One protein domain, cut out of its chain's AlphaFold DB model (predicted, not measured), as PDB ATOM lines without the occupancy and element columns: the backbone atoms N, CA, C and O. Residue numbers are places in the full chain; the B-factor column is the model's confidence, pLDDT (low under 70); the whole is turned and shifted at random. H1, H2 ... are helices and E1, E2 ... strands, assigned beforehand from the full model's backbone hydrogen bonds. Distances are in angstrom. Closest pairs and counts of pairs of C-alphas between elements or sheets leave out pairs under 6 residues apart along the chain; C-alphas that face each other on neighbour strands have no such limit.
ATOM      1  N   GLU A 483      55.670  -4.660  99.345       88.50
ATOM      2  CA  GLU A 483      54.330  -5.246  99.483       88.50
ATOM      3  C   GLU A 483      53.310  -4.540  98.575       88.50
ATOM      4  O   GLU A 483      52.526  -5.216  97.902       88.50
ATOM      5  N   GLU A 484      53.341  -3.205  98.498       91.44
ATOM      6  CA  GLU A 484      52.476  -2.421  97.605       91.44
ATOM      7  C   GLU A 484      52.726  -2.791  96.138       91.44
ATOM      8  O   GLU A 484      51.782  -3.142  95.423       91.44
ATOM      9  N   THR A 485      53.989  -2.805  95.698       91.06
ATOM     10  CA  THR A 485      54.360  -3.181  94.322       91.06
ATOM     11  C   THR A 485      53.882  -4.592  93.977       91.06
ATOM     12  O   THR A 485      53.286  -4.822  92.917       91.06
ATOM     13  N   LYS A 486      54.059  -5.547  94.896       90.75
ATOM     14  CA  LYS A 486      53.635  -6.936  94.696       90.75
ATOM     15  C   LYS A 486      52.113  -7.072  94.600       90.75
ATOM     16  O   LYS A 486      51.626  -7.809  93.734       90.75
ATOM     17  N   VAL A 487      51.360  -6.363  95.446       93.81
ATOM     18  CA  VAL A 487      49.887  -6.346  95.408       93.81
ATOM     19  C   VAL A 487      49.384  -5.760  94.094       93.81
ATOM     20  O   VAL A 487      48.540  -6.391  93.452       93.81
ATOM     21  N   ILE A 488      49.927  -4.620  93.649       94.62
ATOM     22  CA  ILE A 488      49.569  -4.019  92.355       94.62
ATOM     23  C   ILE A 488      49.776  -5.040  91.241       94.62
ATOM     24  O   ILE A 488      48.831  -5.353  90.517       94.62
ATOM     25  N   ARG A 489      50.978  -5.620  91.138       93.44
ATOM     26  CA  ARG A 489      51.309  -6.573  90.073       93.44
ATOM     27  C   ARG A 489      50.325  -7.742  90.029       93.44
ATOM     28  O   ARG A 489      49.755  -8.028  88.980       93.44
ATOM     29  N   CYS A 490      50.065  -8.372  91.175       92.94
ATOM     30  CA  CYS A 490      49.186  -9.542  91.249       92.94
ATOM     31  C   CYS A 490      47.729  -9.217  90.888       92.94
ATOM     32  O   CYS A 490      47.092  -9.984  90.165       92.94
ATOM     33  N   VAL A 491      47.201  -8.088  91.372       93.88
ATOM     34  CA  VAL A 491      45.824  -7.663  91.079       93.88
ATOM     35  C   VAL A 491      45.666  -7.343  89.593       93.88
ATOM     36  O   VAL A 491      44.709  -7.790  88.961       93.88
ATOM     37  N   ILE A 492      46.619  -6.615  89.012       93.12
ATOM     38  CA  ILE A 492      46.584  -6.218  87.601       93.12
ATOM     39  C   ILE A 492      46.734  -7.422  86.679       93.12
ATOM     40  O   ILE A 492      45.946  -7.573  85.748       93.12
ATOM     41  N   ASP A 493      47.685  -8.313  86.952       91.38
ATOM     42  CA  ASP A 493      47.897  -9.505  86.130       91.38
ATOM     43  C   ASP A 493      46.657 -10.408  86.102       91.38
ATOM     44  O   ASP A 493      46.345 -10.994  85.064       91.38
ATOM     45  N   GLN A 494      45.913 -10.500  87.208       91.44
ATOM     46  CA  GLN A 494      44.625 -11.190  87.195       91.44
ATOM     47  C   GLN A 494      43.573 -10.454  86.375       91.44
ATOM     48  O   GLN A 494      42.903 -11.084  85.562       91.44
ATOM     49  N   LEU A 495      43.441  -9.139  86.559       90.38
ATOM     50  CA  LEU A 495      42.437  -8.329  85.863       90.38
ATOM     51  C   LEU A 495      42.661  -8.232  84.348       90.38
ATOM     52  O   LEU A 495      41.714  -7.996  83.592       90.38
ATOM     53  N   LEU A 496      43.902  -8.423  83.900       87.88
ATOM     54  CA  LEU A 496      44.242  -8.543  82.486       87.88
ATOM     55  C   LEU A 496      43.890  -9.916  81.911       87.88
ATOM     56  O   LEU A 496      43.488  -9.998  80.755       87.88
ATOM     57  N   LYS A 497      44.018 -10.987  82.705       87.88
ATOM     58  CA  LYS A 497      43.663 -12.353  82.284       87.88
ATOM     59  C   LYS A 497      42.160 -12.612  82.334       87.88
ATOM     60  O   LYS A 497      41.639 -13.371  81.526       87.88
ATOM     61  N   SER A 498      41.469 -12.015  83.298       86.44
ATOM     62  CA  SER A 498      40.054 -12.244  83.570       86.44
ATOM     63  C   SER A 498      39.402 -10.968  84.079       86.44
ATOM     64  O   SER A 498      39.971 -10.220  84.868       86.44
ATOM     65  N   GLU A 499      38.151 -10.732  83.689       83.75
ATOM     66  CA  GLU A 499      37.388  -9.607  84.227       83.75
ATOM     67  C   GLU A 499      37.082  -9.771  85.729       83.75
ATOM     68  O   GLU A 499      36.885  -8.775  86.434       83.75
ATOM     69  N   LYS A 500      37.063 -11.017  86.215       87.12
ATOM     70  CA  LYS A 500      36.839 -11.386  87.614       87.12
ATOM     71  C   LYS A 500      38.156 -11.757  88.286       87.12
ATOM     72  O   LYS A 500      38.975 -12.456  87.694       87.12
ATOM     73  N   ILE A 501      38.306 -11.337  89.538       88.38
ATOM     74  CA  ILE A 501      39.419 -11.732  90.402       88.38
ATOM     75  C   ILE A 501      39.028 -13.038  91.095       88.38
ATOM     76  O   ILE A 501      37.965 -13.117  91.711       88.38
ATOM     77  N   ASP A 502      39.887 -14.049  90.999       85.50
ATOM     78  CA  ASP A 502      39.767 -15.261  91.805       85.50
ATOM     79  C   ASP A 502      40.624 -15.075  93.054       85.50
ATOM     80  O   ASP A 502      41.854 -14.978  92.988       85.50
ATOM     81  N   PHE A 503      39.952 -15.017  94.203       83.12
ATOM     82  CA  PHE A 503      40.601 -14.744  95.473       83.12
ATOM     83  C   PHE A 503      41.634 -15.814  95.842       83.12
ATOM     84  O   PHE A 503      42.730 -15.478  96.285       83.12
ATOM     85  N   ALA A 504      41.351 -17.095  95.600       79.44
ATOM     86  CA  ALA A 504      42.281 -18.175  95.912       79.44
ATOM     87  C   ALA A 504      43.536 -18.099  95.032       79.44
ATOM     88  O   ALA A 504      44.657 -18.268  95.521       79.44
ATOM     89  N   LEU A 505      43.358 -17.803  93.741       84.69
ATOM     90  CA  LEU A 505      44.477 -17.599  92.823       84.69
ATOM     91  C   LEU A 505      45.256 -16.319  93.135       84.69
ATOM     92  O   LEU A 505      46.454 -16.279  92.864       84.69
ATOM     93  N   LEU A 506      44.613 -15.294  93.705       88.25
ATOM     94  CA  LEU A 506      45.259 -14.020  94.040       88.25
ATOM     95  C   LEU A 506      46.186 -14.185  95.244       88.25
ATOM     96  O   LEU A 506      47.284 -13.638  95.268       88.25
ATOM     97  N   GLN A 507      45.777 -14.999  96.217       85.06
ATOM     98  CA  GLN A 507      46.545 -15.242  97.437       85.06
ATOM     99  C   GLN A 507      47.823 -16.056  97.192       85.06
ATOM    100  O   GLN A 507      48.789 -15.896  97.928       85.06
ATOM    101  N   ARG A 508      47.866 -16.924  96.169       83.25
ATOM    102  CA  ARG A 508      49.042 -17.768  95.868       83.25
ATOM    103  C   ARG A 508      50.328 -16.961  95.626       83.25
ATOM    104  O   ARG A 508      51.285 -17.197  96.361       83.25
ATOM    105  N   PRO A 509      50.383 -16.025  94.657       85.69
ATOM    106  CA  PRO A 509      51.583 -15.223  94.424       85.69
ATOM    107  C   PRO A 509      51.858 -14.240  95.568       85.69
ATOM    108  O   PRO A 509      53.008 -13.869  95.784       85.69
ATOM    109  N   LEU A 510      50.834 -13.857  96.337       87.31
ATOM    110  CA  LEU A 510      50.966 -12.984  97.504       87.31
ATOM    111  C   LEU A 510      51.507 -13.694  98.753       87.31
ATOM    112  O   LEU A 510      51.734 -13.046  99.773       87.31
ATOM    113  N   ARG A 511      51.780 -15.003  98.703       82.44
ATOM    114  CA  ARG A 511      52.471 -15.686  99.800       82.44
ATOM    115  C   ARG A 511      53.881 -15.121  99.968       82.44
ATOM    116  O   ARG A 511      54.677 -15.118  99.031       82.44
ATOM    117  N   THR A 512      54.163 -14.602 101.158       78.81
ATOM    118  CA  THR A 512      55.469 -14.079 101.574       78.81
ATOM    119  C   THR A 512      55.857 -14.706 102.901       78.81
ATOM    120  O   THR A 512      54.990 -15.016 103.723       78.81
ATOM    121  N   GLU A 513      57.160 -14.873 103.125       75.19
ATOM    122  CA  GLU A 513      57.686 -15.387 104.394       75.19
ATOM    123  C   GLU A 513      57.351 -14.459 105.567       75.19
ATOM    124  O   GLU A 513      57.017 -14.946 106.644       75.19
ATOM    125  N   SER A 514      57.288 -13.141 105.323       74.38
ATOM    126  CA  SER A 514      56.845 -12.125 106.294       74.38
ATOM    127  C   SER A 514      55.447 -12.383 106.867       74.38
ATOM    128  O   SER A 514      55.121 -11.922 107.959       74.38
ATOM    129  N   ARG A 515      54.608 -13.144 106.152       75.12
ATOM    130  CA  ARG A 515      53.236 -13.481 106.557       75.12
ATOM    131  C   ARG A 515      53.057 -14.942 106.944       75.12
ATOM    132  O   ARG A 515      51.926 -15.408 107.101       75.12
ATOM    133  N   VAL A 516      54.150 -15.676 107.128       79.56
ATOM    134  CA  VAL A 516      54.125 -17.016 107.707       79.56
ATOM    135  C   VAL A 516      54.321 -16.898 109.212       79.56
ATOM    136  O   VAL A 516      55.379 -16.501 109.691       79.56
ATOM    137  N   ARG A 517      53.298 -17.272 109.981       75.62
ATOM    138  CA  ARG A 517      53.399 -17.370 111.437       75.62
ATOM    139  C   ARG A 517      53.710 -18.807 111.834       75.62
ATOM    140  O   ARG A 517      53.047 -19.738 111.382       75.62
ATOM    141  N   THR A 518      54.663 -18.985 112.738       74.19
ATOM    142  CA  THR A 518      54.888 -20.272 113.405       74.19
ATOM    143  C   THR A 518      53.934 -20.389 114.595       74.19
ATOM    144  O   THR A 518      53.936 -19.549 115.496       74.19
ATOM    145  N   LEU A 519      53.066 -21.400 114.582       73.62
ATOM    146  CA  LEU A 519      52.175 -21.725 115.698       73.62
ATOM    147  C   LEU A 519      52.963 -22.371 116.849       73.62
ATOM    148  O   LEU A 519      54.062 -22.882 116.645       73.62
ATOM    149  N   ARG A 520      52.369 -22.420 118.054       69.94
ATOM    150  CA  ARG A 520      53.000 -22.992 119.268       69.94
ATOM    151  C   ARG A 520      53.501 -24.438 119.102       69.94
ATOM    152  O   ARG A 520      54.396 -24.843 119.827       69.94
ATOM    153  N   HIS A 521      52.974 -25.191 118.135       74.62
ATOM    154  CA  HIS A 521      53.379 -26.571 117.828       74.62
ATOM    155  C   HIS A 521      54.357 -26.682 116.641       74.62
ATOM    156  O   HIS A 521      54.401 -27.713 115.978       74.62
ATOM    157  N   GLY A 522      55.060 -25.603 116.278       73.31
ATOM    158  CA  GLY A 522      56.024 -25.587 115.167       73.31
ATOM    159  C   GLY A 522      55.403 -25.590 113.762       73.31
ATOM    160  O   GLY A 522      56.110 -25.409 112.773       73.31
ATOM    161  N   LYS A 523      54.077 -25.738 113.641       76.12
ATOM    162  CA  LYS A 523      53.374 -25.659 112.353       76.12
ATOM    163  C   LYS A 523      53.420 -24.229 111.805       76.12
ATOM    164  O   LYS A 523      52.953 -23.296 112.459       76.12
ATOM    165  N   LYS A 524      53.950 -24.066 110.592       77.31
ATOM    166  CA  LYS A 524      53.926 -22.805 109.841       77.31
ATOM    167  C   LYS A 524      52.551 -22.615 109.201       77.31
ATOM    168  O   LYS A 524      52.099 -23.471 108.446       77.31
ATOM    169  N   GLN A 525      51.896 -21.494 109.484       76.94
ATOM    170  CA  GLN A 525      50.615 -21.121 108.890       76.94
ATOM    171  C   GLN A 525      50.752 -19.788 108.156       76.94
ATOM    172  O   GLN A 525      51.189 -18.787 108.723       76.94
ATOM    173  N   TYR A 526      50.364 -19.776 106.882       77.50
ATOM    174  CA  TYR A 526      50.289 -18.550 106.096       77.50
ATOM    175  C   TYR A 526      49.073 -17.718 106.514       77.50
ATOM    176  O   TYR A 526      47.963 -18.250 106.598       77.50
ATOM    177  N   ARG A 527      49.281 -16.417 106.735       79.50
ATOM    178  CA  ARG A 527      48.217 -15.437 106.947       79.50
ATOM    179  C   ARG A 527      47.836 -14.800 105.600       79.50
ATOM    180  O   ARG A 527      48.606 -13.980 105.096       79.50
ATOM    181  N   PRO A 528      46.679 -15.155 105.013       80.44
ATOM    182  CA  PRO A 528      46.228 -14.553 103.765       80.44
ATOM    183  C   PRO A 528      45.904 -13.076 103.955       80.44
ATOM    184  O   PRO A 528      45.566 -12.631 105.053       80.44
ATOM    185  N   TYR A 529      46.007 -12.318 102.868       84.94
ATOM    186  CA  TYR A 529      45.609 -10.918 102.860       84.94
ATOM    187  C   TYR A 529      44.097 -10.808 103.013       84.94
ATOM    188  O   TYR A 529      43.357 -11.447 102.260       84.94
ATOM    189  N   GLN A 530      43.642  -9.959 103.931       84.88
ATOM    190  CA  GLN A 530      42.238  -9.575 103.971       84.88
ATOM    191  C   GLN A 530      41.929  -8.626 102.812       84.88
ATOM    192  O   GLN A 530      42.803  -7.912 102.317       84.88
ATOM    193  N   VAL A 531      40.670  -8.564 102.382       87.56
ATOM    194  CA  VAL A 531      40.278  -7.661 101.286       87.56
ATOM    195  C   VAL A 531      40.452  -6.199 101.662       87.56
ATOM    196  O   VAL A 531      40.853  -5.403 100.816       87.56
ATOM    197  N   LYS A 532      40.254  -5.850 102.937       86.81
ATOM    198  CA  LYS A 532      40.585  -4.520 103.466       86.81
ATOM    199  C   LYS A 532      42.068  -4.181 103.253       86.81
ATOM    200  O   LYS A 532      42.360  -3.109 102.723       86.81
ATOM    201  N   ASP A 533      42.974  -5.111 103.564       89.31
ATOM    202  CA  ASP A 533      44.420  -4.933 103.365       89.31
ATOM    203  C   ASP A 533      44.759  -4.762 101.881       89.31
ATOM    204  O   ASP A 533      45.457  -3.820 101.512       89.31
ATOM    205  N   LEU A 534      44.223  -5.633 101.015       91.19
ATOM    206  CA  LEU A 534      44.466  -5.578  99.568       91.19
ATOM    207  C   LEU A 534      44.006  -4.257  98.965       91.19
ATOM    208  O   LEU A 534      44.724  -3.672  98.163       91.19
ATOM    209  N   LYS A 535      42.824  -3.773  99.358       92.69
ATOM    210  CA  LYS A 535      42.289  -2.490  98.893       92.69
ATOM    211  C   LYS A 535      43.158  -1.321  99.330       92.69
ATOM    212  O   LYS A 535      43.401  -0.424  98.528       92.69
ATOM    213  N   SER A 536      43.600  -1.327 100.588       93.00
ATOM    214  CA  SER A 536      44.456  -0.275 101.136       93.00
ATOM    215  C   SER A 536      45.798  -0.238 100.402       93.00
ATOM    216  O   SER A 536      46.140   0.778  99.801       93.00
ATOM    217  N   LEU A 537      46.496  -1.377 100.344       93.81
ATOM    218  CA  LEU A 537      47.798  -1.507  99.682       93.81
ATOM    219  C   LEU A 537      47.719  -1.199  98.185       93.81
ATOM    220  O   LEU A 537      48.588  -0.522  97.648       93.81
ATOM    221  N   PHE A 538      46.657  -1.638  97.506       95.25
ATOM    222  CA  PHE A 538      46.454  -1.317  96.097       95.25
ATOM    223  C   PHE A 538      46.209   0.181  95.882       95.25
ATOM    224  O   PHE A 538      46.808   0.777  94.993       95.25
ATOM    225  N   ALA A 539      45.350   0.814  96.687       94.06
ATOM    226  CA  ALA A 539      45.031   2.231  96.533       94.06
ATOM    227  C   ALA A 539      46.238   3.134  96.823       94.06
ATOM    228  O   ALA A 539      46.528   4.034  96.032       94.06
ATOM    229  N   VAL A 540      46.948   2.880  97.927       93.50
ATOM    230  CA  VAL A 540      48.165   3.622  98.289       93.50
ATOM    231  C   VAL A 540      49.256   3.367  97.252       93.50
ATOM    232  O   VAL A 540      49.829   4.317  96.723       93.50
ATOM    233  N   GLY A 541      49.465   2.107  96.873       93.69
ATOM    234  CA  GLY A 541      50.459   1.726  95.882       93.69
ATOM    235  C   GLY A 541      50.228   2.359  94.505       93.69
ATOM    236  O   GLY A 541      51.172   2.874  93.915       93.69
ATOM    237  N   ILE A 542      48.990   2.391  93.995       94.81
ATOM    238  CA  ILE A 542      48.664   3.057  92.718       94.81
ATOM    239  C   ILE A 542      48.902   4.567  92.801       94.81
ATOM    240  O   ILE A 542      49.394   5.159  91.840       94.81
ATOM    241  N   LYS A 543      48.564   5.192  93.935       93.44
ATOM    242  CA  LYS A 543      48.811   6.620  94.152       93.44
ATOM    243  C   LYS A 543      50.311   6.924  94.084       93.44
ATOM    244  O   LYS A 543      50.706   7.741  93.258       93.44
ATOM    245  N   LYS A 544      51.123   6.217  94.874       92.75
ATOM    246  CA  LYS A 544      52.581   6.392  94.891       92.75
ATOM    247  C   LYS A 544      53.213   6.053  93.537       92.75
ATOM    248  O   LYS A 544      54.026   6.811  93.035       92.75
ATOM    249  N   MET A 545      52.769   4.979  92.873       92.75
ATOM    250  CA  MET A 545      53.274   4.586  91.547       92.75
ATOM    251  C   MET A 545      53.044   5.678  90.502       92.75
ATOM    252  O   MET A 545      53.907   5.927  89.668       92.75
ATOM    253  N   ARG A 546      51.891   6.353  90.557       91.25
ATOM    254  CA  ARG A 546      51.596   7.492  89.688       91.25
ATOM    255  C   ARG A 546      52.474   8.698  90.012       91.25
ATOM    256  O   ARG A 546      52.926   9.367  89.091       91.25
ATOM    257  N   GLU A 547      52.668   9.003  91.291       89.06
ATOM    258  CA  GLU A 547      53.511  10.119  91.735       89.06
ATOM    259  C   GLU A 547      54.971   9.896  91.310       89.06
ATOM    260  O   GLU A 547      55.562  10.769  90.681       89.06
ATOM    261  N   GLU A 548      55.502   8.688  91.508       87.50
ATOM    262  CA  GLU A 548      56.828   8.287  91.031       87.50
ATOM    263  C   GLU A 548      56.944   8.326  89.496       87.50
ATOM    264  O   GLU A 548      57.963   8.768  88.974       87.50
ATOM    265  N   ALA A 549      55.903   7.929  88.752       87.88
ATOM    266  CA  ALA A 549      55.913   7.955  87.283       87.88
ATOM    267  C   ALA A 549      56.071   9.370  86.696       87.88
ATOM    268  O   ALA A 549      56.548   9.520  85.565       87.88
ATOM    269  N   LEU A 550      55.632  10.391  87.442       86.19
ATOM    270  CA  LEU A 550      55.703  11.803  87.059       86.19
ATOM    271  C   LEU A 550      57.066  12.434  87.373       86.19
ATOM    272  O   LEU A 550      57.368  13.493  86.826       86.19
ATOM    273  N   VAL A 551      57.876  11.806  88.228       83.12
ATOM    274  CA  VAL A 551      59.187  12.309  88.655       83.12
ATOM    275  C   VAL A 551      60.289  11.482  87.976       83.12
ATOM    276  O   VAL A 551      60.517  10.340  88.376       83.12
ATOM    277  N   PRO A 552      61.014  12.026  86.972       79.50
ATOM    278  CA  PRO A 552      61.995  11.260  86.195       79.50
ATOM    279  C   PRO A 552      63.047  10.541  87.049       79.50
ATOM    280  O   PRO A 552      63.293   9.356  86.845       79.50
ATOM    281  N   SER A 553      63.579  11.206  88.077       79.44
ATOM    282  CA  SER A 553      64.602  10.645  88.972       79.44
ATOM    283  C   SER A 553      64.115   9.483  89.847       79.44
ATOM    284  O   SER A 553      64.923   8.682  90.317       79.44
ATOM    285  N   LEU A 554      62.804   9.373  90.091       80.94
ATOM    286  CA  LEU A 554      62.208   8.226  90.785       80.94
ATOM    287  C   LEU A 554      61.896   7.103  89.805       80.94
ATOM    288  O   LEU A 554      62.141   5.938  90.106       80.94
ATOM    289  N   ARG A 555      61.422   7.460  88.611       83.56
ATOM    290  CA  ARG A 555      61.132   6.509  87.541       83.56
ATOM    291  C   ARG A 555      62.382   5.794  87.027       83.56
ATOM    292  O   ARG A 555      62.302   4.620  86.694       83.56
ATOM    293  N   GLU A 556      63.535   6.456  87.011       83.25
ATOM    294  CA  GLU A 556      64.823   5.834  86.665       83.25
ATOM    295  C   GLU A 556      65.242   4.723  87.639       83.25
ATOM    296  O   GLU A 556      65.996   3.829  87.263       83.25
ATOM    297  N   LYS A 557      64.733   4.742  88.878       85.50
ATOM    298  CA  LYS A 557      64.991   3.691  89.875       85.50
ATOM    299  C   LYS A 557      64.083   2.474  89.704       85.50
ATOM    300  O   LYS A 557      64.249   1.498  90.431       85.50
ATOM    301  N   TRP A 558      63.114   2.527  88.790       89.44
ATOM    302  CA  TRP A 558      62.195   1.421  88.572       89.44
ATOM    303  C   TRP A 558      62.899   0.239  87.926       89.44
ATOM    304  O   TRP A 558      63.661   0.362  86.967       89.44
ATOM    305  N   THR A 559      62.552  -0.942  88.406       90.69
ATOM    306  CA  THR A 559      62.883  -2.191  87.731       90.69
ATOM    307  C   THR A 559      62.121  -2.313  86.404       90.69
ATOM    308  O   THR A 559      61.077  -1.689  86.173       90.69
ATOM    309  N   GLU A 560      62.615  -3.172  85.510       90.44
ATOM    310  CA  GLU A 560      61.940  -3.469  84.239       90.44
ATOM    311  C   GLU A 560      60.511  -4.005  84.469       90.44
ATOM    312  O   GLU A 560      59.562  -3.639  83.768       90.44
ATOM    313  N   ASP A 561      60.338  -4.824  85.508       88.06
ATOM    314  CA  ASP A 561      59.047  -5.369  85.924       88.06
ATOM    315  C   ASP A 561      58.073  -4.282  86.399       88.06
ATOM    316  O   ASP A 561      56.878  -4.343  86.092       88.06
ATOM    317  N   GLU A 562      58.554  -3.278  87.131       90.75
ATOM    318  CA  GLU A 562      57.736  -2.148  87.582       90.75
ATOM    319  C   GLU A 562      57.300  -1.272  86.414       90.75
ATOM    320  O   GLU A 562      56.128  -0.897  86.341       90.75
ATOM    321  N   THR A 563      58.195  -1.040  85.457       91.38
ATOM    322  CA  THR A 563      57.884  -0.306  84.226       91.38
ATOM    323  C   THR A 563      56.792  -1.020  83.428       91.38
ATOM    324  O   THR A 563      55.757  -0.429  83.114       91.38
ATOM    325  N   LYS A 564      56.931  -2.335  83.210       92.56
ATOM    326  CA  LYS A 564      55.894  -3.157  82.556       92.56
ATOM    327  C   LYS A 564      54.585  -3.173  83.342       92.56
ATOM    328  O   LYS A 564      53.501  -3.195  82.756       92.56
ATOM    329  N   THR A 565      54.661  -3.194  84.673       93.06
ATOM    330  CA  THR A 565      53.478  -3.140  85.543       93.06
ATOM    331  C   THR A 565      52.753  -1.807  85.383       93.06
ATOM    332  O   THR A 565      51.525  -1.799  85.302       93.06
ATOM    333  N   TRP A 566      53.480  -0.698  85.263       94.81
ATOM    334  CA  TRP A 566      52.888   0.622  85.070       94.81
ATOM    335  C   TRP A 566      52.153   0.730  83.739       94.81
ATOM    336  O   TRP A 566      50.981   1.090  83.708       94.81
ATOM    337  N   GLU A 567      52.776   0.296  82.647       93.25
ATOM    338  CA  GLU A 567      52.136   0.289  81.327       93.25
ATOM    339  C   GLU A 567      50.868  -0.576  81.294       93.25
ATOM    340  O   GLU A 567      49.898  -0.283  80.590       93.25
ATOM    341  N   LYS A 568      50.871  -1.692  82.032       93.81
ATOM    342  CA  LYS A 568      49.690  -2.543  82.215       93.81
ATOM    343  C   LYS A 568      48.596  -1.808  82.989       93.81
ATOM    344  O   LYS A 568      47.429  -1.891  82.603       93.81
ATOM    345  N   VAL A 569      48.962  -1.098  84.056       94.62
ATOM    346  CA  VAL A 569      48.046  -0.268  84.848       94.62
ATOM    347  C   VAL A 569      47.428   0.823  83.977       94.62
ATOM    348  O   VAL A 569      46.206   0.924  83.954       94.62
ATOM    349  N   GLU A 570      48.225   1.583  83.226       93.62
ATOM    350  CA  GLU A 570      47.746   2.662  82.352       93.62
ATOM    351  C   GLU A 570      46.790   2.139  81.279       93.62
ATOM    352  O   GLU A 570      45.678   2.651  81.135       93.62
ATOM    353  N   ARG A 571      47.166   1.060  80.580       91.81
ATOM    354  CA  ARG A 571      46.294   0.413  79.586       91.81
ATOM    355  C   ARG A 571      44.982  -0.055  80.199       91.81
ATOM    356  O   ARG A 571      43.915   0.101  79.601       91.81
ATOM    357  N   HIS A 572      45.045  -0.643  81.389       92.31
ATOM    358  CA  HIS A 572      43.855  -1.129  82.062       92.31
ATOM    359  C   HIS A 572      42.971   0.035  82.538       92.31
ATOM    360  O   HIS A 572      41.764  -0.002  82.304       92.31
ATOM    361  N   ALA A 573      43.555   1.086  83.116       92.69
ATOM    362  CA  ALA A 573      42.856   2.290  83.560       92.69
ATOM    363  C   ALA A 573      42.182   3.036  82.403       92.69
ATOM    364  O   ALA A 573      41.012   3.399  82.521       92.69
ATOM    365  N   ALA A 574      42.859   3.174  81.260       90.31
ATOM    366  CA  ALA A 574      42.276   3.734  80.041       90.31
ATOM    367  C   ALA A 574      41.047   2.938  79.575       90.31
ATOM    368  O   ALA A 574      40.046   3.516  79.166       90.31
ATOM    369  N   ARG A 575      41.090   1.604  79.685       88.75
ATOM    370  CA  ARG A 575      40.003   0.721  79.243       88.75
ATOM    371  C   ARG A 575      38.760   0.778  80.133       88.75
ATOM    372  O   ARG A 575      37.651   0.686  79.614       88.75
ATOM    373  N   ILE A 576      38.929   0.810  81.458       89.69
ATOM    374  CA  ILE A 576      37.805   0.620  82.398       89.69
ATOM    375  C   ILE A 576      37.383   1.889  83.141       89.69
ATOM    376  O   ILE A 576      36.338   1.877  83.791       89.69
ATOM    377  N   ALA A 577      38.190   2.946  83.081       89.38
ATOM    378  CA  ALA A 577      37.976   4.177  83.832       89.38
ATOM    379  C   ALA A 577      38.381   5.441  83.049       89.38
ATOM    380  O   ALA A 577      38.572   6.481  83.667       89.38
ATOM    381  N   ASP A 578      38.538   5.367  81.720       86.50
ATOM    382  CA  ASP A 578      38.929   6.500  80.863       86.50
ATOM    383  C   ASP A 578      40.166   7.264  81.391       86.50
ATOM    384  O   ASP A 578      40.248   8.489  81.322       86.50
ATOM    385  N   SER A 579      41.126   6.525  81.959       85.62
ATOM    386  CA  SER A 579      42.354   7.044  82.590       85.62
ATOM    387  C   SER A 579      42.149   7.866  83.876       85.62
ATOM    388  O   SER A 579      43.113   8.424  84.405       85.62
ATOM    389  N   ASP A 580      40.942   7.902  84.447       90.81
ATOM    390  CA  ASP A 580      40.707   8.419  85.798       90.81
ATOM    391  C   ASP A 580      41.138   7.381  86.844       90.81
ATOM    392  O   ASP A 580      40.430   6.416  87.144       90.81
ATOM    393  N   PHE A 581      42.307   7.600  87.448       89.44
ATOM    394  CA  PHE A 581      42.864   6.716  88.473       89.44
ATOM    395  C   PHE A 581      42.019   6.637  89.756       89.44
ATOM    396  O   PHE A 581      42.053   5.616  90.445       89.44
ATOM    397  N   ALA A 582      41.236   7.667  90.091       90.94
ATOM    398  CA  ALA A 582      40.366   7.617  91.263       90.94
ATOM    399  C   ALA A 582      39.165   6.694  91.016       90.94
ATOM    400  O   ALA A 582      38.800   5.898  91.888       90.94
ATOM    401  N   GLU A 583      38.563   6.760  89.825       91.69
ATOM    402  CA  GLU A 583      37.504   5.825  89.433       91.69
ATOM    403  C   GLU A 583      38.063   4.419  89.193       91.69
ATOM    404  O   GLU A 583      37.463   3.432  89.619       91.69
ATOM    405  N   TYR A 584      39.266   4.319  88.630       93.62
ATOM    406  CA  TYR A 584      39.984   3.064  88.449       93.62
ATOM    407  C   TYR A 584      40.124   2.274  89.755       93.62
ATOM    408  O   TYR A 584      39.710   1.114  89.834       93.62
ATOM    409  N   VAL A 585      40.634   2.921  90.809       95.12
ATOM    410  CA  VAL A 585      40.782   2.310  92.137       95.12
ATOM    411  C   VAL A 585      39.424   1.868  92.690       95.12
ATOM    412  O   VAL A 585      39.313   0.768  93.233       95.12
ATOM    413  N   LYS A 586      38.355   2.655  92.505       94.25
ATOM    414  CA  LYS A 586      37.002   2.253  92.933       94.25
ATOM    415  C   LYS A 586      36.504   1.014  92.192       94.25
ATOM    416  O   LYS A 586      35.927   0.131  92.826       94.25
ATOM    417  N   VAL A 587      36.704   0.931  90.877       93.12
ATOM    418  CA  VAL A 587      36.280  -0.230  90.083       93.12
ATOM    419  C   VAL A 587      37.042  -1.481  90.513       93.12
ATOM    420  O   VAL A 587      36.419  -2.519  90.741       93.12
ATOM    421  N   VAL A 588      38.361  -1.389  90.699       93.88
ATOM    422  CA  VAL A 588      39.172  -2.512  91.193       93.88
ATOM    423  C   VAL A 588      38.731  -2.937  92.595       93.88
ATOM    424  O   VAL A 588      38.521  -4.127  92.831       93.88
ATOM    425  N   ASN A 589      38.473  -1.990  93.499       94.12
ATOM    426  CA  ASN A 589      37.988  -2.290  94.847       94.12
ATOM    427  C   ASN A 589      36.637  -3.020  94.838       94.12
ATOM    428  O   ASN A 589      36.461  -3.969  95.600       94.12
ATOM    429  N   ARG A 590      35.710  -2.650  93.940       93.19
ATOM    430  CA  ARG A 590      34.444  -3.385  93.750       93.19
ATOM    431  C   ARG A 590      34.671  -4.813  93.247       93.19
ATOM    432  O   ARG A 590      33.937  -5.719  93.633       93.19
ATOM    433  N   LYS A 591      35.675  -5.033  92.392       93.19
ATOM    434  CA  LYS A 591      36.035  -6.377  91.911       93.19
ATOM    435  C   LYS A 591      36.657  -7.233  93.013       93.19
ATOM    436  O   LYS A 591      36.334  -8.415  93.092       93.19
ATOM    437  N   LEU A 592      37.475  -6.641  93.884       91.75
ATOM    438  CA  LEU A 592      38.003  -7.309  95.077       91.75
ATOM    439  C   LEU A 592      36.880  -7.691  96.058       91.75
ATOM    440  O   LEU A 592      36.862  -8.820  96.535       91.75
ATOM    441  N   ASP A 593      35.896  -6.810  96.280       89.62
ATOM    442  CA  ASP A 593      34.702  -7.129  97.087       89.62
ATOM    443  C   ASP A 593      33.894  -8.291  96.512       89.62
ATOM    444  O   ASP A 593      33.437  -9.178  97.233       89.62
ATOM    445  N   ALA A 594      33.679  -8.284  95.195       87.38
ATOM    446  CA  ALA A 594      32.956  -9.356  94.525       87.38
ATOM    447  C   ALA A 594      33.711 -10.692  94.630       87.38
ATOM    448  O   ALA A 594      33.081 -11.730  94.838       87.38
ATOM    449  N   ALA A 595      35.042 -10.660  94.526       86.62
ATOM    450  CA  ALA A 595      35.898 -11.832  94.670       86.62
ATOM    451  C   ALA A 595      35.846 -12.418  96.086       86.62
ATOM    452  O   ALA A 595      35.713 -13.631  96.229       86.62
ATOM    453  N   GLU A 596      35.883 -11.575  97.121       85.12
ATOM    454  CA  GLU A 596      35.722 -12.010  98.512       85.12
ATOM    455  C   GLU A 596      34.375 -12.687  98.730       85.12
ATOM    456  O   GLU A 596      34.315 -13.802  99.239       85.12
ATOM    457  N   LYS A 597      33.286 -12.048  98.288       83.38
ATOM    458  CA  LYS A 597      31.934 -12.601  98.429       83.38
ATOM    459  C   LYS A 597      31.793 -13.945  97.722       83.38
ATOM    460  O   LYS A 597      31.209 -14.866  98.288       83.38
ATOM    461  N   ALA A 598      32.335 -14.065  96.509       82.25
ATOM    462  CA  ALA A 598      32.332 -15.318  95.761       82.25
ATOM    463  C   ALA A 598      33.148 -16.404  96.477       82.25
ATOM    464  O   ALA A 598      32.691 -17.537  96.594       82.25
ATOM    465  N   PHE A 599      34.319 -16.055  97.009       80.75
ATOM    466  CA  PHE A 599      35.165 -16.982  97.753       80.75
ATOM    467  C   PHE A 599      34.508 -17.448  99.055       80.75
ATOM    468  O   PHE A 599      34.445 -18.645  99.319       80.75
ATOM    469  N   VAL A 600      33.945 -16.523  99.833       77.75
ATOM    470  CA  VAL A 600      33.192 -16.825 101.054       77.75
ATOM    471  C   VAL A 600      32.024 -17.761 100.754       77.75
ATOM    472  O   VAL A 600      31.797 -18.693 101.512       77.75
ATOM    473  N   ALA A 601      31.298 -17.552  99.653       77.38
ATOM    474  CA  ALA A 601      30.194 -18.429  99.271       77.38
ATOM    475  C   ALA A 601      30.648 -19.869  98.963       77.38
ATOM    476  O   ALA A 601      29.913 -20.801  99.270       77.38
ATOM    477  N   ILE A 602      31.844 -20.047  98.392       75.12
ATOM    478  CA  ILE A 602      32.418 -21.364  98.063       75.12
ATOM    479  C   ILE A 602      32.973 -22.070  99.305       75.12
ATOM    480  O   ILE A 602      32.897 -23.288  99.409       75.12
ATOM    481  N   VAL A 603      33.568 -21.312 100.226       71.81
ATOM    482  CA  VAL A 603      34.326 -21.848 101.369       71.81
ATOM    483  C   VAL A 603      33.470 -21.984 102.634       71.81
ATOM    484  O   VAL A 603      33.962 -22.433 103.668       71.81
ATOM    485  N   ARG A 604      32.181 -21.632 102.562       71.31
ATOM    486  CA  ARG A 604      31.226 -21.995 103.611       71.31
ATOM    487  C   ARG A 604      31.212 -23.509 103.783       71.31
ATOM    488  O   ARG A 604      31.115 -24.242 102.802       71.31
ATOM    489  N   ASP A 605      31.328 -23.958 105.026       61.97
ATOM    490  CA  ASP A 605      31.135 -25.368 105.343       61.97
ATOM    491  C   ASP A 605      29.661 -25.778 105.152       61.97
ATOM    492  O   ASP A 605      28.792 -24.952 104.854       61.97
ATOM    493  N   ALA A 606      29.375 -27.074 105.302       58.16
ATOM    494  CA  ALA A 606      28.021 -27.619 105.169       58.16
ATOM    495  C   ALA A 606      27.015 -27.003 106.165       58.16
ATOM    496  O   ALA A 606      25.808 -27.076 105.942       58.16
ATOM    497  N   GLU A 607      27.509 -26.376 107.235       56.38
ATOM    498  CA  GLU A 607      26.740 -25.715 108.291       56.38
ATOM    499  C   GLU A 607      26.595 -24.199 108.042       56.38
ATOM    500  O   GLU A 607      25.877 -23.504 108.759       56.38
ATOM    501  N   GLY A 608      27.226 -23.673 106.986       64.69
ATOM    502  CA  GLY A 608      27.170 -22.272 106.584       64.69
ATOM    503  C   GLY A 608      28.190 -21.362 107.274       64.69
ATOM    504  O   GLY A 608      28.148 -20.145 107.047       64.69
ATOM    505  N   HIS A 609      29.115 -21.901 108.070       66.19
ATOM    506  CA  HIS A 609      30.171 -21.130 108.714       66.19
ATOM    507  C   HIS A 609      31.312 -20.825 107.748       66.19
ATOM    508  O   HIS A 609      31.694 -21.610 106.881       66.19
ATOM    509  N   VAL A 610      31.885 -19.639 107.921       63.69
ATOM    510  CA  VAL A 610      33.049 -19.183 107.168       63.69
ATOM    511  C   VAL A 610      34.279 -19.403 108.053       63.69
ATOM    512  O   VAL A 610      34.269 -18.922 109.190       63.69
ATOM    513  N   PRO A 611      35.339 -20.086 107.577       57.94
ATOM    514  CA  PRO A 611      36.544 -20.326 108.360       57.94
ATOM    515  C   PRO A 611      37.065 -19.070 109.057       57.94
ATOM    516  O   PRO A 611      37.173 -18.007 108.445       57.94
ATOM    517  N   ALA A 612      37.440 -19.209 110.331       56.75
ATOM    518  CA  ALA A 612      37.807 -18.085 111.195       56.75
ATOM    519  C   ALA A 612      38.907 -17.186 110.607       56.75
ATOM    520  O   ALA A 612      38.895 -15.989 110.828       56.75
ATOM    521  N   TRP A 613      39.827 -17.722 109.799       58.28
ATOM    522  CA  TRP A 613      40.880 -16.927 109.155       58.28
ATOM    523  C   TRP A 613      40.373 -15.976 108.052       58.28
ATOM    524  O   TRP A 613      41.097 -15.057 107.674       58.28
ATOM    525  N   ILE A 614      39.155 -16.186 107.545       58.59
ATOM    526  CA  ILE A 614      38.449 -15.288 106.618       58.59
ATOM    527  C   ILE A 614      37.636 -14.250 107.412       58.59
ATOM    528  O   ILE A 614      37.583 -13.086 107.028       58.59
ATOM    529  N   ASN A 615      37.064 -14.649 108.551       51.03
ATOM    530  CA  ASN A 615      36.293 -13.802 109.467       51.03
ATOM    531  C   ASN A 615      37.133 -13.390 110.692       51.03
ATOM    532  O   ASN A 615      36.849 -13.778 111.822       51.03
TER     533      ASN A 615
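Overview. This is residues 483 to 615 of the 617 residues of an uncharacterized protein of Candidatus Levybacteria bacterium RIFCSPLOWO2_01_FULL_36_13 (UniProt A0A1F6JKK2). Two long helices, H3 and H6, run side by side in opposite ways, the end of H5 meets the start of H6 at a corner, about perpendicular, and H1 sits in the middle, crossing H3 and packing on H5. The short H2 packs on H1 and H6, tiny H4 meets H3 at the H5 end, and a small hairpin of E1 and E2 and the last residues, 604 to 615, lie toward the other end. The printed part has 133 residues with six named helices and two named strands, in the order H1 H2 E1 E2 H3 H4 H5 H6; it is mostly helix, and the sheet, order E1 - E2, is antiparallel. It is only just compact, close to loose, with a radius of gyration of the C-alphas of 16.5 A, and elongated, spanning 52 by 32 by 21 A.

Along the chain. Start at the sheet: E1 is residues 516 to 518, and E2 is residues 524 to 526. Find C-alpha 531 at (40.278, -7.661, 101.286); from there H3 runs 28.6 A to residue 550. H6, residues 581 to 603, is the longest helix at 32.5 A and ends with C-alpha 603 at (34.326, -21.848, 101.369). H5, residues 560 to 577, measures 25.2 A. H1, residues 483 to 497, begins at C-alpha 483 at (54.330, -5.246, 99.483) and covers 21.4 A. H2 is residues 503 to 507, and H4 is residues 552 to 555.

Arrangement. Look first at the hairpin of E1 and E2, at 149 degrees: N 517 and O 525 are within hydrogen-bond range at 2.9 A, as are N 525 and O 517 at 2.8 A. E1 is apart from H3 and H6. H3 touches H6 at a shallow tilt of 26 degrees, opposite ways; their closest C-alphas, of Lys 535 and Asn 589, are 5.9 A apart. Residues 483 to 488 of H1 touch H3 about perpendicular, at 84 degrees, with the closest C-alphas, of Glu 484 and Gly 541, 4.9 A apart. H1 touches H5 at a steep tilt of 55 degrees, the same way; the C-alphas of Arg 489 and Thr 565 are closest at 6.1 A. Residues 573 to 577 of H5 touch H6 about perpendicular, at 88 degrees, with the C-alphas of Ala 577 and Tyr 584 closest at 5.2 A. H2 touches H6, with the C-alphas of Phe 503 and Ala 595 closest at 5.6 A. H3 and H4 only just touch, only at the corner, with the C-alphas of Glu 548 and Leu 554 closest at 5.4 A. In H1, H2, H3, H5 and H6 every O i to N i+4 pair is within hydrogen-bond range; H4 is too short for one.

Size, cuts and confidence. The C-alphas farthest apart, of Ser 553 and Glu 607, are 55.9 A apart. The printed part has no cut and no long link between named elements. Mean pLDDT of the printed part is 84.6; look for values under 70 at residue 520 and residues 605 to 615.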